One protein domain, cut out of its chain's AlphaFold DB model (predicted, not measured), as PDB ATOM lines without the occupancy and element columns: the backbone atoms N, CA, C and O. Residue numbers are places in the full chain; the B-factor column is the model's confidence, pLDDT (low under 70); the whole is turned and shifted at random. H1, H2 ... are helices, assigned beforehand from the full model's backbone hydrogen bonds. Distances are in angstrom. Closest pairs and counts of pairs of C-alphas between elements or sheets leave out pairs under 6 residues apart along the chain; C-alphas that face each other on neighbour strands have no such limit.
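What this domain is: This is residues 97 to 298 of the 383 residues of the protein "Hypothetical protein" of Pyrodinium bahamense (UniProt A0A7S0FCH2). A long rod is built along one very long helix, H4; H1 and H6 pack on it side by side to make a three-helix up-and-down bundle, each helix running against the one before it. Near the start of H4, H7 packs alongside it and H3 packs on the end of H6, with H2 at the far end of H3; farther along, H8 meets H4 with its residues 281 to 283 and runs away from it at a steep angle, about perpendicular, and residues 200 to 206 and 291 to 298 stick out. The 202 printed residues include eight named helices, H1 to H8 in chain order, and no named strand: the class is all helix. The whole is loose, with a radius of gyration of the C-alphas of 23.6 A, and spans 82 by 38 by 25 A.

Where its parts are: Find C-alpha 97 at (197.236, 235.501, 106.337); from there H1 runs 28.8 A through residues 97 to 116. H2 follows at residues 123 to 130 and H3 at residues 140 to 154, 21.2 A long. At C-alpha 156, (183.346, 272.494, 111.771), H4 begins and runs 66.6 A to residue 201. Next come H5, residues 215 to 219, and H6, residues 222 to 251, 43.5 A long. H7 takes residues 258 to 268, and H8, residues 281 to 294, ends at C-alpha 294, (213.439, 237.528, 91.122).

How they stand to each other: Begin with the hub, H4, which touches five helices. Its residues 162 to 180 touch H1, closest at the C-alphas of Gly 99 and His 180, 6.3 A, at a shallow tilt of 17 degrees, opposite ways. H6 touches H4 at the C-alphas of Ala 177 and Leu 228, 6.4 A, at a shallow tilt of 27 degrees, opposite ways. Residues 156 to 164 of H4 touch H7, where the closest C-alphas, of Leu 157 and Ala 263, are 4.8 A apart. Residues 184 to 189 of H4 touch H8, about perpendicular at 74 degrees, closest at the C-alphas of Glu 185 and Cys 283, 5.9 A. H5 touches H4 at the C-alphas of Ile 184 and Leu 219, 6.6 A. H3 touches H6 at a steep tilt of 52 degrees, closest at the C-alphas of Val 152 and Leu 245, 6.5 A. H2 and H3 only just touch, with 3 pairs of C-alphas within 8 A, the closest being Leu 126 and Arg 140 at 7.3 A. In H1, H2, H3, H4, H6, H7 and H8 every O i to N i+4 pair is within hydrogen-bond range; in H5 0 of 1 is, beside 2 of 2 O i to N i+3 pairs.

The domain as a whole: The two C-alphas farthest apart, of Lys 205 and His 256, are 83.3 A apart. The printed part has no cut. The links H4 to H5 and H7 to H8 are long. Look for pLDDT under 70 at residues 212 to 214, 254 to 256 and 296 to 298.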
ATOM      1  N   ARG A  97     198.378 235.221 107.227       97.25
ATOM      2  CA  ARG A  97     197.236 235.501 106.337       97.25
ATOM      3  C   ARG A  97     195.997 235.969 107.097       97.25
ATOM      4  O   ARG A  97     195.296 236.859 106.627       97.25
ATOM      5  N   LEU A  98     195.737 235.400 108.274       96.94
ATOM      6  CA  LEU A  98     194.649 235.858 109.138       96.94
ATOM      7  C   LEU A  98     194.885 237.300 109.617       96.94
ATOM      8  O   LEU A  98     193.970 238.120 109.567       96.94
ATOM      9  N   GLY A  99     196.115 237.625 110.024       96.69
ATOM     10  CA  GLY A  99     196.508 238.989 110.388       96.69
ATOM     11  C   GLY A  99     196.350 239.976 109.227       96.69
ATOM     12  O   GLY A  99     195.815 241.066 109.412       96.69
ATOM     13  N   GLU A 100     196.723 239.575 108.010       97.75
ATOM     14  CA  GLU A 100     196.516 240.373 106.796       97.75
ATOM     15  C   GLU A 100     195.036 240.644 106.520       97.75
ATOM     16  O   GLU A 100     194.668 241.791 106.271       97.75
ATOM     17  N   ALA A 101     194.184 239.617 106.600       97.44
ATOM     18  CA  ALA A 101     192.744 239.771 106.413       97.44
ATOM     19  C   ALA A 101     192.143 240.734 107.449       97.44
ATOM     20  O   ALA A 101     191.374 241.628 107.101       97.44
ATOM     21  N   HIS A 102     192.556 240.616 108.715       97.56
ATOM     22  CA  HIS A 102     192.119 241.515 109.785       97.56
ATOM     23  C   HIS A 102     192.528 242.973 109.539       97.56
ATOM     24  O   HIS A 102     191.711 243.887 109.682       97.56
ATOM     25  N   LEU A 103     193.781 243.204 109.136       97.81
ATOM     26  CA  LEU A 103     194.263 244.541 108.780       97.81
ATOM     27  C   LEU A 103     193.510 245.108 107.573       97.81
ATOM     28  O   LEU A 103     193.117 246.273 107.603       97.81
ATOM     29  N   ALA A 104     193.263 244.294 106.544       98.06
ATOM     30  CA  ALA A 104     192.506 244.701 105.364       98.06
ATOM     31  C   ALA A 104     191.083 245.151 105.732       98.06
ATOM     32  O   ALA A 104     190.679 246.249 105.351       98.06
ATOM     33  N   THR A 105     190.361 244.378 106.549       98.00
ATOM     34  CA  THR A 105     189.018 244.744 107.030       98.00
ATOM     35  C   THR A 105     189.026 246.070 107.793       98.00
ATOM     36  O   THR A 105     188.174 246.929 107.562       98.00
ATOM     37  N   ARG A 106     190.014 246.287 108.672       98.06
ATOM     38  CA  ARG A 106     190.152 247.553 109.413       98.06
ATOM     39  C   ARG A 106     190.469 248.739 108.503       98.06
ATOM     40  O   ARG A 106     189.920 249.819 108.712       98.06
ATOM     41  N   ILE A 107     191.315 248.544 107.492       98.19
ATOM     42  CA  ILE A 107     191.616 249.564 106.477       98.19
ATOM     43  C   ILE A 107     190.346 249.941 105.713       98.19
ATOM     44  O   ILE A 107     190.061 251.129 105.579       98.19
ATOM     45  N   VAL A 108     189.556 248.962 105.262       97.81
ATOM     46  CA  VAL A 108     188.292 249.213 104.550       97.81
ATOM     47  C   VAL A 108     187.304 249.980 105.432       97.81
ATOM     48  O   VAL A 108     186.732 250.974 104.986       97.81
ATOM     49  N   ALA A 109     187.149 249.583 106.698       97.38
ATOM     50  CA  ALA A 109     186.286 250.286 107.647       97.38
ATOM     51  C   ALA A 109     186.728 251.747 107.853       97.38
ATOM     52  O   ALA A 109     185.908 252.664 107.760       97.38
ATOM     53  N   MET A 110     188.031 251.978 108.048       97.75
ATOM     54  CA  MET A 110     188.593 253.321 108.211       97.75
ATOM     55  C   MET A 110     188.438 254.168 106.939       97.75
ATOM     56  O   MET A 110     188.095 255.346 107.019       97.75
ATOM     57  N   GLN A 111     188.638 253.580 105.756       97.69
ATOM     58  CA  GLN A 111     188.380 254.249 104.480       97.69
ATOM     59  C   GLN A 111     186.904 254.637 104.342       97.69
ATOM     60  O   GLN A 111     186.608 255.737 103.882       97.69
ATOM     61  N   GLY A 112     185.980 253.771 104.767       97.31
ATOM     62  CA  GLY A 112     184.549 254.071 104.823       97.31
ATOM     63  C   GLY A 112     184.242 255.278 105.712       97.31
ATOM     64  O   GLY A 112     183.579 256.214 105.262       97.31
ATOM     65  N   ALA A 113     184.786 255.307 106.932       97.25
ATOM     66  CA  ALA A 113     184.637 256.439 107.850       97.25
ATOM     67  C   ALA A 113     185.228 257.738 107.268       97.25
ATOM     68  O   ALA A 113     184.589 258.790 107.294       97.25
ATOM     69  N   ALA A 114     186.412 257.662 106.657       97.00
ATOM     70  CA  ALA A 114     187.050 258.807 106.013       97.00
ATOM     71  C   ALA A 114     186.255 259.331 104.802       97.00
ATOM     72  O   ALA A 114     186.165 260.543 104.612       97.00
ATOM     73  N   LYS A 115     185.622 258.450 104.015       96.44
ATOM     74  CA  LYS A 115     184.708 258.855 102.932       96.44
ATOM     75  C   LYS A 115     183.474 259.578 103.470       96.44
ATOM     76  O   LYS A 115     183.095 260.618 102.940       96.44
ATOM     77  N   GLN A 116     182.870 259.076 104.548       94.88
ATOM     78  CA  GLN A 116     181.711 259.720 105.186       94.88
ATOM     79  C   GLN A 116     182.046 261.109 105.750       94.88
ATOM     80  O   GLN A 116     181.210 262.013 105.709       94.88
ATOM     81  N   ALA A 117     183.278 261.296 106.226       95.38
ATOM     82  CA  ALA A 117     183.792 262.582 106.689       95.38
ATOM     83  C   ALA A 117     184.259 263.519 105.554       95.38
ATOM     84  O   ALA A 117     184.731 264.618 105.835       95.38
ATOM     85  N   ALA A 118     184.141 263.101 104.284       95.12
ATOM     86  CA  ALA A 118     184.681 263.792 103.107       95.12
ATOM     87  C   ALA A 118     186.205 264.042 103.159       95.12
ATOM     88  O   ALA A 118     186.721 264.935 102.491       95.12
ATOM     89  N   VAL A 119     186.924 263.239 103.949       95.38
ATOM     90  CA  VAL A 119     188.392 263.225 104.034       95.38
ATOM     91  C   VAL A 119     188.987 262.467 102.851       95.38
ATOM     92  O   VAL A 119     189.997 262.874 102.283       95.38
ATOM     93  N   LEU A 120     188.341 261.366 102.463       96.31
ATOM     94  CA  LEU A 120     188.632 260.646 101.229       96.31
ATOM     95  C   LEU A 120     187.496 260.865 100.241       96.31
ATOM     96  O   LEU A 120     186.324 260.753 100.596       96.31
ATOM     97  N   ILE A 121     187.851 261.134  98.992       95.62
ATOM     98  CA  ILE A 121     186.891 261.360  97.917       95.62
ATOM     99  C   ILE A 121     187.200 260.372  96.808       95.62
ATOM    100  O   ILE A 121     188.360 260.161  96.447       95.62
ATOM    101  N   GLU A 122     186.164 259.719  96.296       94.69
ATOM    102  CA  GLU A 122     186.346 258.787  95.197       94.69
ATOM    103  C   GLU A 122     186.592 259.537  93.892       94.69
ATOM    104  O   GLU A 122     185.951 260.541  93.585       94.69
ATOM    105  N   GLU A 123     187.469 258.979  93.067       94.56
ATOM    106  CA  GLU A 123     187.797 259.523  91.753       94.56
ATOM    107  C   GLU A 123     186.550 259.740  90.875       94.56
ATOM    108  O   GLU A 123     186.420 260.747  90.188       94.56
ATOM    109  N   SER A 124     185.583 258.822  90.945       95.06
ATOM    110  CA  SER A 124     184.309 258.921  90.223       95.06
ATOM    111  C   SER A 124     183.419 260.068  90.727       95.06
ATOM    112  O   SER A 124     182.589 260.593  89.985       95.06
ATOM    113  N   GLN A 125     183.550 260.461  91.998       94.19
ATOM    114  CA  GLN A 125     182.849 261.614  92.562       94.19
ATOM    115  C   GLN A 125     183.503 262.914  92.092       94.19
ATOM    116  O   GLN A 125     182.782 263.818  91.677       94.19
ATOM    117  N   LEU A 126     184.841 262.974  92.081       95.00
ATOM    118  CA  LEU A 126     185.586 264.116  91.541       95.00
ATOM    119  C   LEU A 126     185.277 264.332  90.060       95.00
ATOM    120  O   LEU A 126     184.897 265.432  89.683       95.00
ATOM    121  N   GLN A 127     185.305 263.274  89.246       95.25
ATOM    122  CA  GLN A 127     184.968 263.348  87.819       95.25
ATOM    123  C   GLN A 127     183.547 263.870  87.573       95.25
ATOM    124  O   GLN A 127     183.330 264.717  86.712       95.25
ATOM    125  N   ARG A 128     182.560 263.403  88.351       95.25
ATOM    126  CA  ARG A 128     181.184 263.915  88.243       95.25
ATOM    127  C   ARG A 128     181.097 265.394  88.593       95.25
ATOM    128  O   ARG A 128     180.342 266.118  87.953       95.25
ATOM    129  N   LEU A 129     181.852 265.833  89.594       94.38
ATOM    130  CA  LEU A 129     181.892 267.233  89.988       94.38
ATOM    131  C   LEU A 129     182.590 268.100  88.930       94.38
ATOM    132  O   LEU A 129     182.076 269.164  88.598       94.38
ATOM    133  N   GLU A 130     183.697 267.626  88.357       95.44
ATOM    134  CA  GLU A 130     184.417 268.279  87.252       95.44
ATOM    135  C   GLU A 130     183.492 268.570  86.065       95.44
ATOM    136  O   GLU A 130     183.552 269.657  85.501       95.44
ATOM    137  N   CYS A 131     182.586 267.647  85.723       95.69
ATOM    138  CA  CYS A 131     181.626 267.841  84.633       95.69
ATOM    139  C   CYS A 131     180.556 268.911  84.910       95.69
ATOM    140  O   CYS A 131     179.912 269.376  83.971       95.69
ATOM    141  N   ILE A 132     180.313 269.256  86.176       96.19
ATOM    142  CA  ILE A 132     179.258 270.199  86.581       96.19
ATOM    143  C   ILE A 132     179.847 271.588  86.864       96.19
ATOM    144  O   ILE A 132     179.153 272.596  86.724       96.19
ATOM    145  N   LEU A 133     181.117 271.660  87.267       94.00
ATOM    146  CA  LEU A 133     181.778 272.923  87.572       94.00
ATOM    147  C   LEU A 133     182.051 273.724  86.287       94.00
ATOM    148  O   LEU A 133     182.698 273.207  85.378       94.00
ATOM    149  N   PRO A 134     181.649 275.010  86.217       93.25
ATOM    150  CA  PRO A 134     181.916 275.858  85.050       93.25
ATOM    151  C   PRO A 134     183.410 276.003  84.732       93.25
ATOM    152  O   PRO A 134     183.785 276.204  83.581       93.25
ATOM    153  N   GLN A 135     184.252 275.932  85.767       92.94
ATOM    154  CA  GLN A 135     185.710 275.956  85.691       92.94
ATOM    155  C   GLN A 135     186.257 274.988  86.743       92.94
ATOM    156  O   GLN A 135     186.435 275.353  87.907       92.94
ATOM    157  N   ALA A 136     186.462 273.732  86.354       89.75
ATOM    158  CA  ALA A 136     187.143 272.769  87.208       89.75
ATOM    159  C   ALA A 136     188.646 273.110  87.278       89.75
ATOM    160  O   ALA A 136     189.239 273.427  86.244       89.75
ATOM    161  N   PRO A 137     189.279 273.069  88.465       90.69
ATOM    162  CA  PRO A 137     190.727 273.216  88.562       90.69
ATOM    163  C   PRO A 137     191.420 272.056  87.836       90.69
ATOM    164  O   PRO A 137     190.938 270.926  87.869       90.69
ATOM    165  N   GLU A 138     192.573 272.323  87.216       91.88
ATOM    166  CA  GLU A 138     193.361 271.285  86.530       91.88
ATOM    167  C   GLU A 138     193.867 270.208  87.503       91.88
ATOM    168  O   GLU A 138     194.005 269.042  87.136       91.88
ATOM    169  N   ASP A 139     194.109 270.590  88.762       94.12
ATOM    170  CA  ASP A 139     194.573 269.688  89.811       94.12
ATOM    171  C   ASP A 139     193.419 269.184  90.702       94.12
ATOM    172  O   ASP A 139     192.812 269.927  91.484       94.12
ATOM    173  N   ARG A 140     193.178 267.869  90.644       92.06
ATOM    174  CA  ARG A 140     192.207 267.135  91.476       92.06
ATOM    175  C   ARG A 140     192.480 267.239  92.972       92.06
ATOM    176  O   ARG A 140     191.545 267.161  93.777       92.06
ATOM    177  N   SER A 141     193.739 267.425  93.364       91.12
ATOM    178  CA  SER A 141     194.123 267.593  94.765       91.12
ATOM    179  C   SER A 141     193.563 268.902  95.335       91.12
ATOM    180  O   SER A 141     193.042 268.927  96.455       91.12
ATOM    181  N   VAL A 142     193.566 269.966  94.524       92.88
ATOM    182  CA  VAL A 142     193.004 271.274  94.876       92.88
ATOM    183  C   VAL A 142     191.492 271.171  95.022       92.88
ATOM    184  O   VAL A 142     190.954 271.630  96.031       92.88
ATOM    185  N   LEU A 143     190.812 270.511  94.078       93.69
ATOM    186  CA  LEU A 143     189.364 270.293  94.155       93.69
ATOM    187  C   LEU A 143     188.970 269.520  95.420       93.69
ATOM    188  O   LEU A 143     188.055 269.919  96.140       93.69
ATOM    189  N   SER A 144     189.698 268.447  95.734       93.81
ATOM    190  CA  SER A 144     189.451 267.640  96.935       93.81
ATOM    191  C   SER A 144     189.623 268.455  98.218       93.81
ATOM    192  O   SER A 144     188.783 268.401  99.118       93.81
ATOM    193  N   ARG A 145     190.681 269.277  98.284       93.00
ATOM    194  CA  ARG A 145     190.925 270.184  99.413       93.00
ATOM    195  C   ARG A 145     189.804 271.212  99.565       93.00
ATOM    196  O   ARG A 145     189.353 271.439 100.684       93.00
ATOM    197  N   GLN A 146     189.338 271.804  98.466       93.19
ATOM    198  CA  GLN A 146     188.234 272.768  98.479       93.19
ATOM    199  C   GLN A 146     186.927 272.135  98.970       93.19
ATOM    200  O   GLN A 146     186.201 272.758  99.742       93.19
ATOM    201  N   LEU A 147     186.634 270.892  98.578       94.31
ATOM    202  CA  LEU A 147     185.458 270.163  99.059       94.31
ATOM    203  C   LEU A 147     185.499 269.918 100.568       94.31
ATOM    204  O   LEU A 147     184.510 270.175 101.261       94.31
ATOM    205  N   LEU A 148     186.645 269.476 101.090       94.69
ATOM    206  CA  LEU A 148     186.828 269.312 102.530       94.69
ATOM    207  C   LEU A 148     186.721 270.659 103.256       94.69
ATOM    208  O   LEU A 148     186.050 270.757 104.280       94.69
ATOM    209  N   GLU A 149     187.316 271.721 102.713       94.50
ATOM    210  CA  GLU A 149     187.221 273.062 103.290       94.50
ATOM    211  C   GLU A 149     185.770 273.568 103.335       94.50
ATOM    212  O   GLU A 149     185.333 274.107 104.354       94.50
ATOM    213  N   LEU A 150     184.991 273.355 102.270       94.50
ATOM    214  CA  LEU A 150     183.561 273.664 102.250       94.50
ATOM    215  C   LEU A 150     182.815 272.883 103.334       94.50
ATOM    216  O   LEU A 150     182.041 273.480 104.084       94.50
ATOM    217  N   LYS A 151     183.092 271.581 103.483       95.25
ATOM    218  CA  LYS A 151     182.492 270.745 104.531       95.25
ATOM    219  C   LYS A 151     182.825 271.262 105.934       95.25
ATOM    220  O   LYS A 151     181.922 271.399 106.758       95.25
ATOM    221  N   VAL A 152     184.088 271.611 106.182       94.62
ATOM    222  CA  VAL A 152     184.553 272.207 107.445       94.62
ATOM    223  C   VAL A 152     183.875 273.549 107.712       94.62
ATOM    224  O   VAL A 152     183.489 273.839 108.841       94.62
ATOM    225  N   ARG A 153     183.687 274.383 106.686       92.69
ATOM    226  CA  ARG A 153     182.968 275.655 106.828       92.69
ATOM    227  C   ARG A 153     181.494 275.419 107.168       92.69
ATOM    228  O   ARG A 153     180.952 276.138 108.010       92.69
ATOM    229  N   SER A 154     180.842 274.441 106.552       94.81
ATOM    230  CA  SER A 154     179.435 274.135 106.827       94.81
ATOM    231  C   SER A 154     179.215 273.581 108.236       94.81
ATOM    232  O   SER A 154     178.279 274.010 108.904       94.81
ATOM    233  N   ASP A 155     180.074 272.672 108.700       96.06
ATOM    234  CA  ASP A 155     179.943 272.022 110.009       96.06
ATOM    235  C   ASP A 155     181.321 271.701 110.630       96.06
ATOM    236  O   ASP A 155     181.798 270.564 110.568       96.06
ATOM    237  N   PRO A 156     181.996 272.691 111.244       94.75
ATOM    238  CA  PRO A 156     183.346 272.494 111.771       94.75
ATOM    239  C   PRO A 156     183.371 271.541 112.971       94.75
ATOM    240  O   PRO A 156     184.338 270.804 113.157       94.75
ATOM    241  N   LEU A 157     182.315 271.543 113.792       96.19
ATOM    242  CA  LEU A 157     182.238 270.702 114.983       96.19
ATOM    243  C   LEU A 157     181.985 269.238 114.616       96.19
ATOM    244  O   LEU A 157     182.620 268.357 115.198       96.19
ATOM    245  N   GLY A 158     181.089 268.969 113.661       96.94
ATOM    246  CA  GLY A 158     180.849 267.617 113.161       96.94
ATOM    247  C   GLY A 158     182.103 267.013 112.538       96.94
ATOM    248  O   GLY A 158     182.489 265.906 112.914       96.94
ATOM    249  N   VAL A 159     182.804 267.770 111.685       96.69
ATOM    250  CA  VAL A 159     184.067 267.312 111.081       96.69
ATOM    251  C   VAL A 159     185.138 267.053 112.145       96.69
ATOM    252  O   VAL A 159     185.802 266.022 112.097       96.69
ATOM    253  N   ALA A 160     185.279 267.929 113.147       97.19
ATOM    254  CA  ALA A 160     186.240 267.728 114.234       97.19
ATOM    255  C   ALA A 160     185.984 266.426 115.016       97.19
ATOM    256  O   ALA A 160     186.925 265.692 115.320       97.19
ATOM    257  N   LYS A 161     184.716 266.113 115.313       97.69
ATOM    258  CA  LYS A 161     184.334 264.861 115.987       97.69
ATOM    259  C   LYS A 161     184.625 263.636 115.120       97.69
ATOM    260  O   LYS A 161     185.203 262.672 115.616       97.69
ATOM    261  N   GLN A 162     184.284 263.690 113.832       97.94
ATOM    262  CA  GLN A 162     184.570 262.606 112.887       97.94
ATOM    263  C   GLN A 162     186.077 262.363 112.744       97.94
ATOM    264  O   GLN A 162     186.523 261.221 112.795       97.94
ATOM    265  N   LEU A 163     186.888 263.421 112.639       97.94
ATOM    266  CA  LEU A 163     188.346 263.290 112.590       97.94
ATOM    267  C   LEU A 163     188.925 262.702 113.880       97.94
ATOM    268  O   LEU A 163     189.868 261.913 113.816       97.94
ATOM    269  N   GLN A 164     188.367 263.034 115.045       97.94
ATOM    270  CA  GLN A 164     188.776 262.435 116.318       97.94
ATOM    271  C   GLN A 164     188.482 260.931 116.365       97.94
ATOM    272  O   GLN A 164     189.332 260.145 116.794       97.94
ATOM    273  N   GLU A 165     187.310 260.522 115.884       97.62
ATOM    274  CA  GLU A 165     186.952 259.112 115.757       97.62
ATOM    275  C   GLU A 165     187.887 258.381 114.783       97.62
ATOM    276  O   GLU A 165     188.491 257.373 115.155       97.62
ATOM    277  N   ILE A 166     188.097 258.932 113.584       98.19
ATOM    278  CA  ILE A 166     189.009 258.372 112.573       98.19
ATOM    279  C   ILE A 166     190.439 258.267 113.120       98.19
ATOM    280  O   ILE A 166     191.112 257.269 112.886       98.19
ATOM    281  N   SER A 167     190.904 259.249 113.896       98.38
ATOM    282  CA  SER A 167     192.234 259.215 114.528       98.38
ATOM    283  C   SER A 167     192.354 258.079 115.544       98.38
ATOM    284  O   SER A 167     193.370 257.394 115.608       98.38
ATOM    285  N   THR A 168     191.291 257.834 116.312       97.88
ATOM    286  CA  THR A 168     191.239 256.721 117.269       97.88
ATOM    287  C   THR A 168     191.255 255.376 116.537       97.88
ATOM    288  O   THR A 168     192.007 254.473 116.907       97.88
ATOM    289  N   GLN A 169     190.479 255.247 115.456       98.12
ATOM    290  CA  GLN A 169     190.489 254.061 114.593       98.12
ATOM    291  C   GLN A 169     191.861 253.841 113.942       98.12
ATOM    292  O   GLN A 169     192.340 252.707 113.901       98.12
ATOM    293  N   HIS A 170     192.519 254.915 113.496       98.38
ATOM    294  CA  HIS A 170     193.864 254.869 112.935       98.38
ATOM    295  C   HIS A 170     194.880 254.341 113.946       98.38
ATOM    296  O   HIS A 170     195.596 253.396 113.636       98.38
ATOM    297  N   ASN A 171     194.907 254.877 115.168       98.38
ATOM    298  CA  ASN A 171     195.838 254.412 116.199       98.38
ATOM    299  C   ASN A 171     195.624 252.926 116.525       98.38
ATOM    300  O   ASN A 171     196.585 252.162 116.590       98.38
ATOM    301  N   ASN A 172     194.366 252.478 116.604       97.56
ATOM    302  CA  ASN A 172     194.042 251.059 116.778       97.56
ATOM    303  C   ASN A 172     194.500 250.187 115.593       97.56
ATOM    304  O   ASN A 172     194.857 249.019 115.777       97.56
ATOM    305  N   LEU A 173     194.452 250.715 114.366       98.06
ATOM    306  CA  LEU A 173     194.972 250.051 113.170       98.06
ATOM    307  C   LEU A 173     196.506 249.990 113.197       98.06
ATOM    308  O   LEU A 173     197.062 248.929 112.929       98.06
ATOM    309  N   VAL A 174     197.183 251.080 113.569       98.12
ATOM    310  CA  VAL A 174     198.646 251.144 113.711       98.12
ATOM    311  C   VAL A 174     199.138 250.146 114.754       98.12
ATOM    312  O   VAL A 174     200.103 249.426 114.504       98.12
ATOM    313  N   ASP A 175     198.462 250.041 115.896       97.44
ATOM    314  CA  ASP A 175     198.828 249.083 116.938       97.44
ATOM    315  C   ASP A 175     198.696 247.635 116.442       97.44
ATOM    316  O   ASP A 175     199.606 246.828 116.647       97.44
ATOM    317  N   ALA A 176     197.619 247.312 115.719       97.06
ATOM    318  CA  ALA A 176     197.441 245.999 115.098       97.06
ATOM    319  C   ALA A 176     198.501 245.721 114.017       97.06
ATOM    320  O   ALA A 176     199.074 244.632 113.971       97.06
ATOM    321  N   ALA A 177     198.806 246.712 113.178       97.31
ATOM    322  CA  ALA A 177     199.831 246.633 112.142       97.31
ATOM    323  C   ALA A 177     201.227 246.389 112.741       97.31
ATOM    324  O   ALA A 177     201.974 245.540 112.255       97.31
ATOM    325  N   ASN A 178     201.549 247.080 113.836       97.12
ATOM    326  CA  ASN A 178     202.805 246.937 114.568       97.12
ATOM    327  C   ASN A 178     202.932 245.564 115.242       97.12
ATOM    328  O   ASN A 178     204.011 244.975 115.238       97.12
ATOM    329  N   GLN A 179     201.845 245.037 115.813       96.38
ATOM    330  CA  GLN A 179     201.829 243.683 116.375       96.38
ATOM    331  C   GLN A 179     202.030 242.625 115.284       96.38
ATOM    332  O   GLN A 179     202.818 241.696 115.468       96.38
ATOM    333  N   HIS A 180     201.368 242.794 114.135       96.56
ATOM    334  CA  HIS A 180     201.499 241.907 112.978       96.56
ATOM    335  C   HIS A 180     202.925 241.903 112.413       96.56
ATOM    336  O   HIS A 180     203.525 240.840 112.247       96.56
ATOM    337  N   SER A 181     203.520 243.081 112.191       96.81
ATOM    338  CA  SER A 181     204.896 243.189 111.686       96.81
ATOM    339  C   SER A 181     205.920 242.618 112.671       96.81
ATOM    340  O   SER A 181     206.837 241.900 112.265       96.81
ATOM    341  N   GLN A 182     205.733 242.851 113.975       96.31
ATOM    342  CA  GLN A 182     206.579 242.281 115.024       96.31
ATOM    343  C   GLN A 182     206.490 240.749 115.072       96.31
ATOM    344  O   GLN A 182     207.512 240.081 115.239       96.31
ATOM    345  N   TYR A 183     205.295 240.179 114.909       96.62
ATOM    346  CA  TYR A 183     205.108 238.730 114.876       96.62
ATOM    347  C   TYR A 183     205.853 238.080 113.697       96.62
ATOM    348  O   TYR A 183     206.541 237.068 113.885       96.62
ATOM    349  N   ILE A 184     205.779 238.678 112.500       96.44
ATOM    350  CA  ILE A 184     206.536 238.210 111.327       96.44
ATOM    351  C   ILE A 184     208.042 238.285 111.617       96.44
ATOM    352  O   ILE A 184     208.750 237.292 111.436       96.44
ATOM    353  N   GLU A 185     208.525 239.418 112.134       96.00
ATOM    354  CA  GLU A 185     209.943 239.642 112.446       96.00
ATOM    355  C   GLU A 185     210.497 238.593 113.422       96.00
ATOM    356  O   GLU A 185     211.552 238.001 113.174       96.00
ATOM    357  N   ILE A 186     209.776 238.312 114.514       95.56
ATOM    358  CA  ILE A 186     210.181 237.315 115.516       95.56
ATOM    359  C   ILE A 186     210.330 235.930 114.878       95.56
ATOM    360  O   ILE A 186     211.326 235.239 115.124       95.56
ATOM    361  N   ASN A 187     209.370 235.521 114.044       96.00
ATOM    362  CA  ASN A 187     209.395 234.204 113.410       96.00
ATOM    363  C   ASN A 187     210.489 234.100 112.340       96.00
ATOM    364  O   ASN A 187     211.229 233.114 112.332       96.00
ATOM    365  N   VAL A 188     210.675 235.126 111.502       95.38
ATOM    366  CA  VAL A 188     211.774 235.180 110.519       95.38
ATOM    367  C   VAL A 188     213.133 235.080 111.223       95.38
ATOM    368  O   VAL A 188     213.974 234.257 110.845       95.38
ATOM    369  N   ALA A 189     213.335 235.840 112.305       94.25
ATOM    370  CA  ALA A 189     214.547 235.767 113.117       94.25
ATOM    371  C   ALA A 189     214.752 234.368 113.727       94.25
ATOM    372  O   ALA A 189     215.882 233.867 113.799       94.25
ATOM    373  N   GLY A 190     213.663 233.736 114.175       94.62
ATOM    374  CA  GLY A 190     213.641 232.376 114.709       94.62
ATOM    375  C   GLY A 190     214.120 231.343 113.691       94.62
ATOM    376  O   GLY A 190     215.081 230.617 113.968       94.62
ATOM    377  N   PHE A 191     213.516 231.321 112.497       94.69
ATOM    378  CA  PHE A 191     213.917 230.423 111.409       94.69
ATOM    379  C   PHE A 191     215.375 230.640 111.008       94.69
ATOM    380  O   PHE A 191     216.136 229.677 110.924       94.69
ATOM    381  N   ARG A 192     215.821 231.895 110.861       93.06
ATOM    382  CA  ARG A 192     217.220 232.192 110.522       93.06
ATOM    383  C   ARG A 192     218.198 231.630 111.555       93.06
ATOM    384  O   ARG A 192     219.201 231.016 111.190       93.06
ATOM    385  N   LYS A 193     217.925 231.819 112.853       93.75
ATOM    386  CA  LYS A 193     218.769 231.282 113.937       93.75
ATOM    387  C   LYS A 193     218.791 229.754 113.936       93.75
ATOM    388  O   LYS A 193     219.860 229.172 114.127       93.75
ATOM    389  N   LEU A 194     217.639 229.121 113.714       93.62
ATOM    390  CA  LEU A 194     217.521 227.669 113.625       93.62
ATOM    391  C   LEU A 194     218.346 227.114 112.458       93.62
ATOM    392  O   LEU A 194     219.193 226.249 112.674       93.62
ATOM    393  N   LEU A 195     218.153 227.658 111.254       91.69
ATOM    394  CA  LEU A 195     218.849 227.225 110.041       91.69
ATOM    395  C   LEU A 195     220.358 227.454 110.141       91.69
ATOM    396  O   LEU A 195     221.139 226.570 109.807       91.69
ATOM    397  N   LYS A 196     220.792 228.588 110.703       92.06
ATOM    398  CA  LYS A 196     222.215 228.845 110.962       92.06
ATOM    399  C   LYS A 196     222.819 227.839 111.945       92.06
ATOM    400  O   LYS A 196     223.980 227.450 111.819       92.06
ATOM    401  N   ARG A 197     222.059 227.434 112.967       93.88
ATOM    402  CA  ARG A 197     222.512 226.422 113.927       93.88
ATOM    403  C   ARG A 197     222.614 225.048 113.275       93.88
ATOM    404  O   ARG A 197     223.612 224.371 113.503       93.88
ATOM    405  N   HIS A 198     221.610 224.665 112.494       94.06
ATOM    406  CA  HIS A 198     221.604 223.440 111.697       94.06
ATOM    407  C   HIS A 198     222.828 223.378 110.779       94.06
ATOM    408  O   HIS A 198     223.631 222.455 110.900       94.06
ATOM    409  N   GLU A 199     223.056 224.427 109.989       93.38
ATOM    410  CA  GLU A 199     224.187 224.537 109.067       93.38
ATOM    411  C   GLU A 199     225.539 224.371 109.776       93.38
ATOM    412  O   GLU A 199     226.426 223.678 109.278       93.38
ATOM    413  N   LYS A 200     225.691 224.963 110.967       95.00
ATOM    414  CA  LYS A 200     226.917 224.855 111.768       95.00
ATOM    415  C   LYS A 200     227.131 223.457 112.360       95.00
ATOM    416  O   LYS A 200     228.274 223.062 112.570       95.00
ATOM    417  N   GLN A 201     226.057 222.757 112.725       95.44
ATOM    418  CA  GLN A 201     226.134 221.515 113.501       95.44
ATOM    419  C   GLN A 201     226.092 220.252 112.636       95.44
ATOM    420  O   GLN A 201     226.636 219.232 113.055       95.44
ATOM    421  N   ILE A 202     225.481 220.317 111.452       94.94
ATOM    422  CA  ILE A 202     225.262 219.164 110.576       94.94
ATOM    423  C   ILE A 202     226.097 219.327 109.295       94.94
ATOM    424  O   ILE A 202     225.826 220.235 108.491       94.94
ATOM    425  N   PRO A 203     227.123 218.476 109.082       94.75
ATOM    426  CA  PRO A 203     227.947 218.521 107.878       94.75
ATOM    427  C   PRO A 203     227.117 218.308 106.610       94.75
ATOM    428  O   PRO A 203     226.150 217.553 106.616       94.75
ATOM    429  N   GLN A 204     227.528 218.933 105.503       94.06
ATOM    430  CA  GLN A 204     226.757 218.956 104.255       94.06
ATOM    431  C   GLN A 204     226.386 217.565 103.726       94.06
ATOM    432  O   GLN A 204     225.265 217.385 103.264       94.06
ATOM    433  N   LYS A 205     227.279 216.574 103.860       94.69
ATOM    434  CA  LYS A 205     227.034 215.193 103.406       94.69
ATOM    435  C   LYS A 205     225.867 214.483 104.109       94.69
ATOM    436  O   LYS A 205     225.402 213.470 103.616       94.69
ATOM    437  N   PHE A 206     225.414 215.010 105.246       95.31
ATOM    438  CA  PHE A 206     224.322 214.452 106.047       95.31
ATOM    439  C   PHE A 206     223.014 215.240 105.937       95.31
ATOM    440  O   PHE A 206     222.048 214.922 106.625       95.31
ATOM    441  N   ARG A 207     222.980 216.302 105.126       94.06
ATOM    442  CA  ARG A 207     221.795 217.154 105.000       94.06
ATOM    443  C   ARG A 207     220.808 216.520 104.026       94.06
ATOM    444  O   ARG A 207     221.165 216.195 102.898       94.06
ATOM    445  N   SER A 208     219.556 216.408 104.452       91.94
ATOM    446  CA  SER A 208     218.441 215.922 103.636       91.94
ATOM    447  C   SER A 208     217.987 216.933 102.584       91.94
ATOM    448  O   SER A 208     217.461 216.545 101.543       91.94
ATOM    449  N   ARG A 209     218.225 218.229 102.825       88.75
ATOM    450  CA  ARG A 209     217.891 219.326 101.909       88.75
ATOM    451  C   ARG A 209     219.123 220.134 101.529       88.75
ATOM    452  O   ARG A 209     220.001 220.401 102.353       88.75
ATOM    453  N   HIS A 210     219.147 220.575 100.274       81.62
ATOM    454  CA  HIS A 210     220.133 221.540  99.816       81.62
ATOM    455  C   HIS A 210     219.874 222.896 100.486       81.62
ATOM    456  O   HIS A 210     218.737 223.365 100.547       81.62
ATOM    457  N   MET A 211     220.930 223.528 100.997       75.56
ATOM    458  CA  MET A 211     220.855 224.877 101.558       75.56
ATOM    459  C   MET A 211     221.217 225.903 100.477       75.56
ATOM    460  O   MET A 211     222.121 225.641  99.687       75.56
ATOM    461  N   PRO A 212     220.537 227.058 100.419       67.62
ATOM    462  CA  PRO A 212     219.661 227.612 101.448       67.62
ATOM    463  C   PRO A 212     218.220 227.081 101.352       67.62
ATOM    464  O   PRO A 212     217.601 227.123 100.293       67.62
ATOM    465  N   CYS A 213     217.666 226.615 102.477       65.62
ATOM    466  CA  CYS A 213     216.242 226.298 102.594       65.62
ATOM    467  C   CYS A 213     215.475 227.614 102.708       65.62
ATOM    468  O   CYS A 213     215.416 228.220 103.780       65.62
ATOM    469  N   LEU A 214     214.970 228.097 101.577       67.56
ATOM    470  CA  LEU A 214     214.487 229.463 101.486       67.56
ATOM    471  C   LEU A 214     213.065 229.628 102.021       67.56
ATOM    472  O   LEU A 214     212.759 230.740 102.409       67.56
ATOM    473  N   ASP A 215     212.211 228.607 102.105       86.81
ATOM    474  CA  ASP A 215     210.745 228.776 102.201       86.81
ATOM    475  C   ASP A 215     210.208 229.720 103.293       86.81
ATOM    476  O   ASP A 215     209.161 230.337 103.095       86.81
ATOM    477  N   PHE A 216     210.933 229.937 104.396       89.88
ATOM    478  CA  PHE A 216     210.559 230.943 105.399       89.88
ATOM    479  C   PHE A 216     210.559 232.386 104.860       89.88
ATOM    480  O   PHE A 216     209.915 233.249 105.455       89.88
ATOM    481  N   HIS A 217     211.202 232.673 103.717       90.81
ATOM    482  CA  HIS A 217     211.088 233.972 103.044       90.81
ATOM    483  C   HIS A 217     209.638 234.304 102.696       90.81
ATOM    484  O   HIS A 217     209.287 235.477 102.617       90.81
ATOM    485  N   ARG A 218     208.788 233.288 102.509       93.31
ATOM    486  CA  ARG A 218     207.365 233.452 102.192       93.31
ATOM    487  C   ARG A 218     206.562 234.057 103.342       93.31
ATOM    488  O   ARG A 218     205.449 234.509 103.099       93.31
ATOM    489  N   LEU A 219     207.110 234.088 104.562       95.44
ATOM    490  CA  LEU A 219     206.494 234.762 105.710       95.44
ATOM    491  C   LEU A 219     206.370 236.271 105.496       95.44
ATOM    492  O   LEU A 219     205.425 236.882 105.982       95.44
ATOM    493  N   VAL A 220     207.314 236.864 104.762       96.25
ATOM    494  CA  VAL A 220     207.260 238.278 104.394       96.25
ATOM    495  C   VAL A 220     206.545 238.384 103.056       96.25
ATOM    496  O   VAL A 220     207.145 238.235 101.987       96.25
ATOM    497  N   THR A 221     205.234 238.585 103.120       95.50
ATOM    498  CA  THR A 221     204.388 238.649 101.930       95.50
ATOM    499  C   THR A 221     204.372 240.061 101.333       95.50
ATOM    500  O   THR A 221     204.618 241.070 102.003       95.50
ATOM    501  N   HIS A 222     204.014 240.144 100.051       95.62
ATOM    502  CA  HIS A 222     203.719 241.421  99.406       95.62
ATOM    503  C   HIS A 222     202.528 242.133 100.070       95.62
ATOM    504  O   HIS A 222     202.569 243.347 100.267       95.62
ATOM    505  N   THR A 223     201.495 241.367 100.429       96.62
ATOM    506  CA  THR A 223     200.251 241.859 101.028       96.62
ATOM    507  C   THR A 223     200.508 242.546 102.361       96.62
ATOM    508  O   THR A 223     200.116 243.694 102.531       96.62
ATOM    509  N   SER A 224     201.249 241.910 103.273       96.94
ATOM    510  CA  SER A 224     201.627 242.507 104.559       96.94
ATOM    511  C   SER A 224     202.323 243.857 104.363       96.94
ATOM    512  O   SER A 224     201.911 244.852 104.952       96.94
ATOM    513  N   ARG A 225     203.321 243.935 103.471       96.44
ATOM    514  CA  ARG A 225     204.020 245.194 103.161       96.44
ATOM    515  C   ARG A 225     203.064 246.273 102.648       96.44
ATOM    516  O   ARG A 225     203.147 247.422 103.066       96.44
ATOM    517  N   GLN A 226     202.169 245.903 101.741       96.88
ATOM    518  CA  GLN A 226     201.210 246.826 101.156       96.88
ATOM    519  C   GLN A 226     200.206 247.355 102.183       96.88
ATOM    520  O   GLN A 226     199.911 248.544 102.180       96.88
ATOM    521  N   LEU A 227     199.711 246.503 103.082       97.56
ATOM    522  CA  LEU A 227     198.796 246.911 104.149       97.56
ATOM    523  C   LEU A 227     199.476 247.865 105.144       97.56
ATOM    524  O   LEU A 227     198.856 248.841 105.570       97.56
ATOM    525  N   LEU A 228     200.755 247.637 105.471       97.62
ATOM    526  CA  LEU A 228     201.544 248.565 106.294       97.62
ATOM    527  C   LEU A 228     201.700 249.934 105.615       97.62
ATOM    528  O   LEU A 228     201.524 250.966 106.261       97.62
ATOM    529  N   GLU A 229     201.980 249.944 104.312       97.56
ATOM    530  CA  GLU A 229     202.112 251.178 103.533       97.56
ATOM    531  C   GLU A 229     200.779 251.934 103.421       97.56
ATOM    532  O   GLU A 229     200.722 253.128 103.702       97.56
ATOM    533  N   LEU A 230     199.680 251.239 103.117       97.88
ATOM    534  CA  LEU A 230     198.340 251.834 103.099       97.88
ATOM    535  C   LEU A 230     197.958 252.416 104.465       97.88
ATOM    536  O   LEU A 230     197.380 253.498 104.534       97.88
ATOM    537  N   THR A 231     198.318 251.734 105.555       98.38
ATOM    538  CA  THR A 231     198.115 252.259 106.911       98.38
ATOM    539  C   THR A 231     198.879 253.569 107.100       98.38
ATOM    540  O   THR A 231     198.307 254.539 107.592       98.38
ATOM    541  N   ARG A 232     200.142 253.641 106.658       98.06
ATOM    542  CA  ARG A 232     200.959 254.862 106.728       98.06
ATOM    543  C   ARG A 232     200.328 256.014 105.942       98.06
ATOM    544  O   ARG A 232     200.197 257.112 106.474       98.06
ATOM    545  N   GLN A 233     199.884 255.741 104.716       97.44
ATOM    546  CA  GLN A 233     199.227 256.722 103.846       97.44
ATOM    547  C   GLN A 233     197.934 257.259 104.463       97.44
ATOM    548  O   GLN A 233     197.705 258.467 104.454       97.44
ATOM    549  N   LEU A 234     197.112 256.389 105.059       97.75
ATOM    550  CA  LEU A 234     195.918 256.814 105.793       97.75
ATOM    551  C   LEU A 234     196.270 257.728 106.973       97.75
ATOM    552  O   LEU A 234     195.578 258.717 107.192       97.75
ATOM    553  N   GLY A 235     197.359 257.444 107.691       97.69
ATOM    554  CA  GLY A 235     197.862 258.317 108.754       97.69
ATOM    555  C   GLY A 235     198.212 259.717 108.250       97.69
ATOM    556  O   GLY A 235     197.791 260.708 108.847       97.69
ATOM    557  N   SER A 236     198.906 259.811 107.110       96.94
ATOM    558  CA  SER A 236     199.217 261.094 106.462       96.94
ATOM    559  C   SER A 236     197.955 261.864 106.067       96.94
ATOM    560  O   SER A 236     197.840 263.045 106.380       96.94
ATOM    561  N   VAL A 237     196.964 261.193 105.471       96.31
ATOM    562  CA  VAL A 237     195.685 261.820 105.093       96.31
ATOM    563  C   VAL A 237     194.942 262.377 106.316       96.31
ATOM    564  O   VAL A 237     194.390 263.481 106.266       96.31
ATOM    565  N   VAL A 238     194.930 261.643 107.432       97.38
ATOM    566  CA  VAL A 238     194.301 262.103 108.682       97.38
ATOM    567  C   VAL A 238     195.045 263.311 109.258       97.38
ATOM    568  O   VAL A 238     194.402 264.279 109.669       97.38
ATOM    569  N   ALA A 239     196.380 263.291 109.255       97.06
ATOM    570  CA  ALA A 239     197.201 264.410 109.714       97.06
ATOM    571  C   ALA A 239     196.948 265.687 108.892       97.06
ATOM    572  O   ALA A 239     196.696 266.751 109.466       97.06
ATOM    573  N   ASP A 240     196.928 265.566 107.563       95.94
ATOM    574  CA  ASP A 240     196.654 266.676 106.646       95.94
ATOM    575  C   ASP A 240     195.245 267.246 106.866       95.94
ATOM    576  O   ASP A 240     195.046 268.462 106.892       95.94
ATOM    577  N   SER A 241     194.263 266.376 107.111       96.19
ATOM    578  CA  SER A 241     192.880 266.786 107.383       96.19
ATOM    579  C   SER A 241     192.748 267.576 108.687       96.19
ATOM    580  O   SER A 241     192.035 268.580 108.733       96.19
ATOM    581  N   TRP A 242     193.479 267.187 109.737       97.38
ATOM    582  CA  TRP A 242     193.560 267.970 110.976       97.38
ATOM    583  C   TRP A 242     194.201 269.340 110.764       97.38
ATOM    584  O   TRP A 242     193.764 270.330 111.365       97.38
ATOM    585  N   GLN A 243     195.235 269.412 109.925       95.75
ATOM    586  CA  GLN A 243     195.885 270.674 109.589       95.75
ATOM    587  C   GLN A 243     194.926 271.601 108.834       95.75
ATOM    588  O   GLN A 243     194.813 272.773 109.186       95.75
ATOM    589  N   LEU A 244     194.186 271.074 107.855       94.69
ATOM    590  CA  LEU A 244     193.178 271.832 107.112       94.69
ATOM    591  C   LEU A 244     192.046 272.330 108.014       94.69
ATOM    592  O   LEU A 244     191.676 273.499 107.930       94.69
ATOM    593  N   LEU A 245     191.540 271.487 108.920       95.69
ATOM    594  CA  LEU A 245     190.538 271.894 109.908       95.69
ATOM    595  C   LEU A 245     191.052 273.043 110.790       95.69
ATOM    596  O   LEU A 245     190.339 274.024 110.996       95.69
ATOM    597  N   SER A 246     192.294 272.946 111.270       95.50
ATOM    598  CA  SER A 246     192.911 273.989 112.102       95.50
ATOM    599  C   SER A 246     193.022 275.315 111.341       95.50
ATOM    600  O   SER A 246     192.560 276.342 111.832       95.50
ATOM    601  N   LEU A 247     193.532 275.280 110.103       94.00
ATOM    602  CA  LEU A 247     193.648 276.463 109.244       94.00
ATOM    603  C   LEU A 247     192.284 277.101 108.947       94.00
ATOM    604  O   LEU A 247     192.152 278.323 108.988       94.00
ATOM    605  N   ALA A 248     191.259 276.292 108.675       92.44
ATOM    606  CA  ALA A 248     189.916 276.784 108.380       92.44
ATOM    607  C   ALA A 248     189.237 277.433 109.601       92.44
ATOM    608  O   ALA A 248     188.499 278.411 109.449       92.44
ATOM    609  N   ILE A 249     189.487 276.914 110.808       92.06
ATOM    610  CA  ILE A 249     189.007 277.515 112.062       92.06
ATOM    611  C   ILE A 249     189.719 278.847 112.320       92.06
ATOM    612  O   ILE A 249     189.052 279.833 112.633       92.06
ATOM    613  N   ASP A 250     191.039 278.899 112.137       91.88
ATOM    614  CA  ASP A 250     191.828 280.116 112.352       91.88
ATOM    615  C   ASP A 250     191.455 281.222 111.347       91.88
ATOM    616  O   ASP A 250     191.286 282.384 111.730       91.88
ATOM    617  N   ALA A 251     191.238 280.863 110.077       90.88
ATOM    618  CA  ALA A 251     190.858 281.799 109.016       90.88
ATOM    619  C   ALA A 251     189.486 282.459 109.238       90.88
ATOM    620  O   ALA A 251     189.256 283.576 108.775       90.88
ATOM    621  N   ARG A 252     188.569 281.806 109.965       85.69
ATOM    622  CA  ARG A 252     187.268 282.395 110.329       85.69
ATOM    623  C   ARG A 252     187.369 283.508 111.374       85.69
ATOM    624  O   ARG A 252     186.415 284.263 111.551       85.69
ATOM    625  N   GLY A 253     188.515 283.655 112.038       72.75
ATOM    626  CA  GLY A 253     188.712 284.668 113.067       72.75
ATOM    627  C   GLY A 253     187.769 284.494 114.265       72.75
ATOM    628  O   GLY A 253     187.179 283.439 114.491       72.75
ATOM    629  N   ARG A 254     187.606 285.559 115.064       66.81
ATOM    630  CA  ARG A 254     186.760 285.576 116.275       66.81
ATOM    631  C   ARG A 254     185.257 285.605 115.965       66.81
ATOM    632  O   ARG A 254     184.497 286.226 116.702       66.81
ATOM    633  N   THR A 255     184.786 284.984 114.885       65.56
ATOM    634  CA  THR A 255     183.344 284.769 114.726       65.56
ATOM    635  C   THR A 255     182.901 283.810 115.831       65.56
ATOM    636  O   THR A 255     183.126 282.602 115.743       65.56
ATOM    637  N   HIS A 256     182.356 284.378 116.909       65.94
ATOM    638  CA  HIS A 256     182.033 283.742 118.190       65.94
ATOM    639  C   HIS A 256     180.844 282.775 118.092       65.94
ATOM    640  O   HIS A 256     179.873 282.887 118.833       65.94
ATOM    641  N   THR A 257     180.894 281.812 117.176       87.25
ATOM    642  CA  THR A 257     179.970 280.680 117.241       87.25
ATOM    643  C   THR A 257     180.504 279.683 118.262       87.25
ATOM    644  O   THR A 257     181.685 279.324 118.244       87.25
ATOM    645  N   GLU A 258     179.639 279.224 119.164       91.38
ATOM    646  CA  GLU A 258     179.998 278.211 120.166       91.38
ATOM    647  C   GLU A 258     180.555 276.942 119.504       91.38
ATOM    648  O   GLU A 258     181.517 276.351 119.996       91.38
ATOM    649  N   ALA A 259     180.023 276.574 118.333       90.31
ATOM    650  CA  ALA A 259     180.497 275.448 117.535       90.31
ATOM    651  C   ALA A 259     181.964 275.602 117.092       90.31
ATOM    652  O   ALA A 259     182.742 274.659 117.227       90.31
ATOM    653  N   ALA A 260     182.373 276.786 116.613       89.62
ATOM    654  CA  ALA A 260     183.763 277.035 116.227       89.62
ATOM    655  C   ALA A 260     184.707 277.024 117.441       89.62
ATOM    656  O   ALA A 260     185.814 276.491 117.358       89.62
ATOM    657  N   ALA A 261     184.262 277.544 118.591       91.75
ATOM    658  CA  ALA A 261     185.037 277.492 119.830       91.75
ATOM    659  C   ALA A 261     185.248 276.045 120.317       91.75
ATOM    660  O   ALA A 261     186.357 275.672 120.708       91.75
ATOM    661  N   GLN A 262     184.210 275.206 120.242       94.62
ATOM    662  CA  GLN A 262     184.308 273.783 120.573       94.62
ATOM    663  C   GLN A 262     185.196 273.019 119.583       94.62
ATOM    664  O   GLN A 262     186.047 272.240 120.010       94.62
ATOM    665  N   ALA A 263     185.063 273.275 118.279       94.12
ATOM    666  CA  ALA A 263     185.932 272.680 117.265       94.12
ATOM    667  C   ALA A 263     187.406 273.069 117.487       94.12
ATOM    668  O   ALA A 263     188.286 272.212 117.432       94.12
ATOM    669  N   SER A 264     187.679 274.332 117.843       94.62
ATOM    670  CA  SER A 264     189.026 274.798 118.203       94.62
ATOM    671  C   SER A 264     189.578 274.058 119.426       94.62
ATOM    672  O   SER A 264     190.736 273.638 119.433       94.62
ATOM    673  N   LYS A 265     188.743 273.823 120.448       95.75
ATOM    674  CA  LYS A 265     189.123 273.011 121.614       95.75
ATOM    675  C   LYS A 265     189.492 271.583 121.207       95.75
ATOM    676  O   LYS A 265     190.518 271.092 121.666       95.75
ATOM    677  N   LEU A 266     188.709 270.947 120.334       96.06
ATOM    678  CA  LEU A 266     189.007 269.600 119.831       96.06
ATOM    679  C   LEU A 266     190.306 269.557 119.022       96.06
ATOM    680  O   LEU A 266     191.102 268.649 119.225       96.06
ATOM    681  N   CYS A 267     190.585 270.565 118.190       95.19
ATOM    682  CA  CYS A 267     191.850 270.644 117.447       95.19
ATOM    683  C   CYS A 267     193.068 270.735 118.378       95.19
ATOM    684  O   CYS A 267     194.102 270.127 118.113       95.19
ATOM    685  N   ARG A 268     192.943 271.450 119.505       95.50
ATOM    686  CA  ARG A 268     193.987 271.503 120.546       95.50
ATOM    687  C   ARG A 268     194.130 270.187 121.310       95.50
ATOM    688  O   ARG A 268     195.200 269.907 121.832       95.50
ATOM    689  N   GLN A 269     193.057 269.404 121.378       96.25
ATOM    690  CA  GLN A 269     193.000 268.083 122.004       96.25
ATOM    691  C   GLN A 269     193.157 266.947 120.983       96.25
ATOM    692  O   GLN A 269     192.762 265.815 121.269       96.25
ATOM    693  N   ARG A 270     193.693 267.235 119.787       95.50
ATOM    694  CA  ARG A 270     193.855 266.225 118.740       95.50
ATOM    695  C   ARG A 270     194.658 265.032 119.282       95.50
ATOM    696  O   ARG A 270     195.697 265.255 119.912       95.50
ATOM    697  N   PRO A 271     194.205 263.787 119.055       96.12
ATOM    698  CA  PRO A 271     194.986 262.614 119.417       96.12
ATOM    699  C   PRO A 271     196.350 262.636 118.721       96.12
ATOM    700  O   PRO A 271     196.453 263.032 117.558       96.12
ATOM    701  N   GLU A 272     197.393 262.203 119.423       97.31
ATOM    702  CA  GLU A 272     198.688 261.945 118.798       97.31
ATOM    703  C   GLU A 272     198.545 260.723 117.884       97.31
ATOM    704  O   GLU A 272     198.113 259.657 118.328       97.31
ATOM    705  N   LEU A 273     198.838 260.895 116.594       97.69
ATOM    706  CA  LEU A 273     198.771 259.802 115.630       97.69
ATOM    707  C   LEU A 273     200.005 258.918 115.801       97.69
ATOM    708  O   LEU A 273     201.135 259.397 115.722       97.69
ATOM    709  N   HIS A 274     199.783 257.629 116.045       98.06
ATOM    710  CA  HIS A 274     200.866 256.664 116.170       98.06
ATOM    711  C   HIS A 274     201.530 256.416 114.813       98.06
ATOM    712  O   HIS A 274     200.875 256.376 113.773       98.06
ATOM    713  N   GLU A 275     202.838 256.169 114.823       97.00
ATOM    714  CA  GLU A 275     203.562 255.793 113.612       97.00
ATOM    715  C   GLU A 275     203.575 254.275 113.399       97.00
ATOM    716  O   GLU A 275     203.824 253.480 114.317       97.00
ATOM    717  N   VAL A 276     203.369 253.864 112.146       97.19
ATOM    718  CA  VAL A 276     203.578 252.478 111.720       97.19
ATOM    719  C   VAL A 276     205.073 252.176 111.740       97.19
ATOM    720  O   VAL A 276     205.857 252.735 110.961       97.19
ATOM    721  N   LYS A 277     205.463 251.241 112.604       95.62
ATOM    722  CA  LYS A 277     206.786 250.627 112.584       95.62
ATOM    723  C   LYS A 277     206.892 249.838 111.285       95.62
ATOM    724  O   LYS A 277     206.056 248.984 110.992       95.62
ATOM    725  N   GLY A 278     207.911 250.160 110.491       92.56
ATOM    726  CA  GLY A 278     208.214 249.408 109.281       92.56
ATOM    727  C   GLY A 278     208.531 247.943 109.584       92.56
ATOM    728  O   GLY A 278     208.576 247.508 110.738       92.56
ATOM    729  N   LEU A 279     208.791 247.187 108.524       94.00
ATOM    730  CA  LEU A 279     209.346 245.850 108.671       94.00
ATOM    731  C   LEU A 279     210.701 245.933 109.392       94.00
ATOM    732  O   LEU A 279     211.477 246.870 109.198       94.00
ATOM    733  N   GLY A 280     210.961 244.968 110.272       94.12
ATOM    734  CA  GLY A 280     212.230 244.902 110.983       94.12
ATOM    735  C   GLY A 280     213.392 244.494 110.065       94.12
ATOM    736  O   GLY A 280     213.188 244.111 108.908       94.12
ATOM    737  N   PRO A 281     214.638 244.578 110.560       94.81
ATOM    738  CA  PRO A 281     215.830 244.285 109.766       94.81
ATOM    739  C   PRO A 281     215.864 242.854 109.212       94.81
ATOM    740  O   PRO A 281     216.458 242.626 108.156       94.81
ATOM    741  N   GLU A 282     215.253 241.883 109.894       93.50
ATOM    742  CA  GLU A 282     215.207 240.497 109.422       93.50
ATOM    743  C   GLU A 282     214.235 240.355 108.246       93.50
ATOM    744  O   GLU A 282     214.561 239.711 107.245       93.50
ATOM    745  N   CYS A 283     213.075 241.011 108.317       95.56
ATOM    746  CA  CYS A 283     212.137 241.082 107.202       95.56
ATOM    747  C   CYS A 283     212.720 241.833 105.993       95.56
ATOM    748  O   CYS A 283     212.573 241.376 104.860       95.56
ATOM    749  N   GLU A 284     213.436 242.939 106.211       94.12
ATOM    750  CA  GLU A 284     214.107 243.688 105.136       94.12
ATOM    751  C   GLU A 284     215.196 242.858 104.438       94.12
ATOM    752  O   GLU A 284     215.306 242.853 103.207       94.12
ATOM    753  N   MET A 285     215.962 242.078 105.206       93.00
ATOM    754  CA  MET A 285     216.913 241.109 104.654       93.00
ATOM    755  C   MET A 285     216.197 240.082 103.764       93.00
ATOM    756  O   MET A 285     216.660 239.793 102.660       93.00
ATOM    757  N   VAL A 286     215.054 239.553 104.212       91.81
ATOM    758  CA  VAL A 286     214.243 238.619 103.418       91.81
ATOM    759  C   VAL A 286     213.752 239.263 102.120       91.81
ATOM    760  O   VAL A 286     213.864 238.644 101.064       91.81
ATOM    761  N   LEU A 287     213.273 240.509 102.155       91.25
ATOM    762  CA  LEU A 287     212.864 241.235 100.947       91.25
ATOM    763  C   LEU A 287     214.028 241.455  99.976       91.25
ATOM    764  O   LEU A 287     213.842 241.411  98.759       91.25
ATOM    765  N   HIS A 288     215.236 241.694 100.486       89.38
ATOM    766  CA  HIS A 288     216.429 241.786  99.650       89.38
ATOM    767  C   HIS A 288     216.735 240.454  98.953       89.38
ATOM    768  O   HIS A 288     216.930 240.442  97.739       89.38
ATOM    769  N   ILE A 289     216.676 239.335  99.683       86.06
ATOM    770  CA  ILE A 289     216.840 237.987  99.115       86.06
ATOM    771  C   ILE A 289     215.765 237.717  98.052       86.06
ATOM    772  O   ILE A 289     216.085 237.285  96.949       86.06
ATOM    773  N   GLN A 290     214.494 238.021  98.335       88.50
ATOM    774  CA  GLN A 290     213.407 237.849  97.366       88.50
ATOM    775  C   GLN A 290     213.631 238.662  96.080       88.50
ATOM    776  O   GLN A 290     213.306 238.179  94.997       88.50
ATOM    777  N   ARG A 291     214.183 239.881  96.178       89.25
ATOM    778  CA  ARG A 291     214.544 240.694  95.004       89.25
ATOM    779  C   ARG A 291     215.659 240.048  94.190       89.25
ATOM    780  O   ARG A 291     215.487 239.877  92.990       89.25
ATOM    781  N   GLN A 292     216.735 239.609  94.844       84.44
ATOM    782  CA  GLN A 292     217.842 238.913  94.178       84.44
ATOM    783  C   GLN A 292     217.375 237.644  93.449       84.44
ATOM    784  O   GLN A 292     217.806 237.380  92.333       84.44
ATOM    785  N   LEU A 293     216.457 236.880  94.050       81.44
ATOM    786  CA  LEU A 293     215.905 235.662  93.446       81.44
ATOM    787  C   LEU A 293     214.973 235.942  92.258       81.44
ATOM    788  O   LEU A 293     214.840 235.095  91.378       81.44
ATOM    789  N   LYS A 294     214.318 237.108  92.226       84.94
ATOM    790  CA  LYS A 294     213.439 237.528  91.122       84.94
ATOM    791  C   LYS A 294     214.190 238.085  89.915       84.94
ATOM    792  O   LYS A 294     213.558 238.269  88.881       84.94
ATOM    793  N   GLU A 295     215.488 238.358  90.022       79.69
ATOM    794  CA  GLU A 295     216.320 238.879  88.933       79.69
ATOM    795  C   GLU A 295     217.128 237.741  88.274       79.69
ATOM    796  O   GLU A 295     218.303 237.541  88.596       79.69
ATOM    797  N   PRO A 296     216.547 236.971  87.327       61.19
ATOM    798  CA  PRO A 296     217.193 235.785  86.755       61.19
ATOM    799  C   PRO A 296     218.492 236.093  85.991       61.19
ATOM    800  O   PRO A 296     219.351 235.223  85.872       61.19
ATOM    801  N   MET A 297     218.670 237.325  85.500       58.72
ATOM    802  CA  MET A 297     219.845 237.731  84.716       58.72
ATOM    803  C   MET A 297     221.071 238.098  85.572       58.72
ATOM    804  O   MET A 297     222.193 237.979  85.091       58.72
ATOM    805  N   ASN A 298     220.902 238.464  86.849       54.88
ATOM    806  CA  ASN A 298     222.031 238.814  87.728       54.88
ATOM    807  C   ASN A 298     222.637 237.593  88.449       54.88
ATOM    808  O   ASN A 298     223.803 237.613  88.847       54.88
TER     809      ASN A 298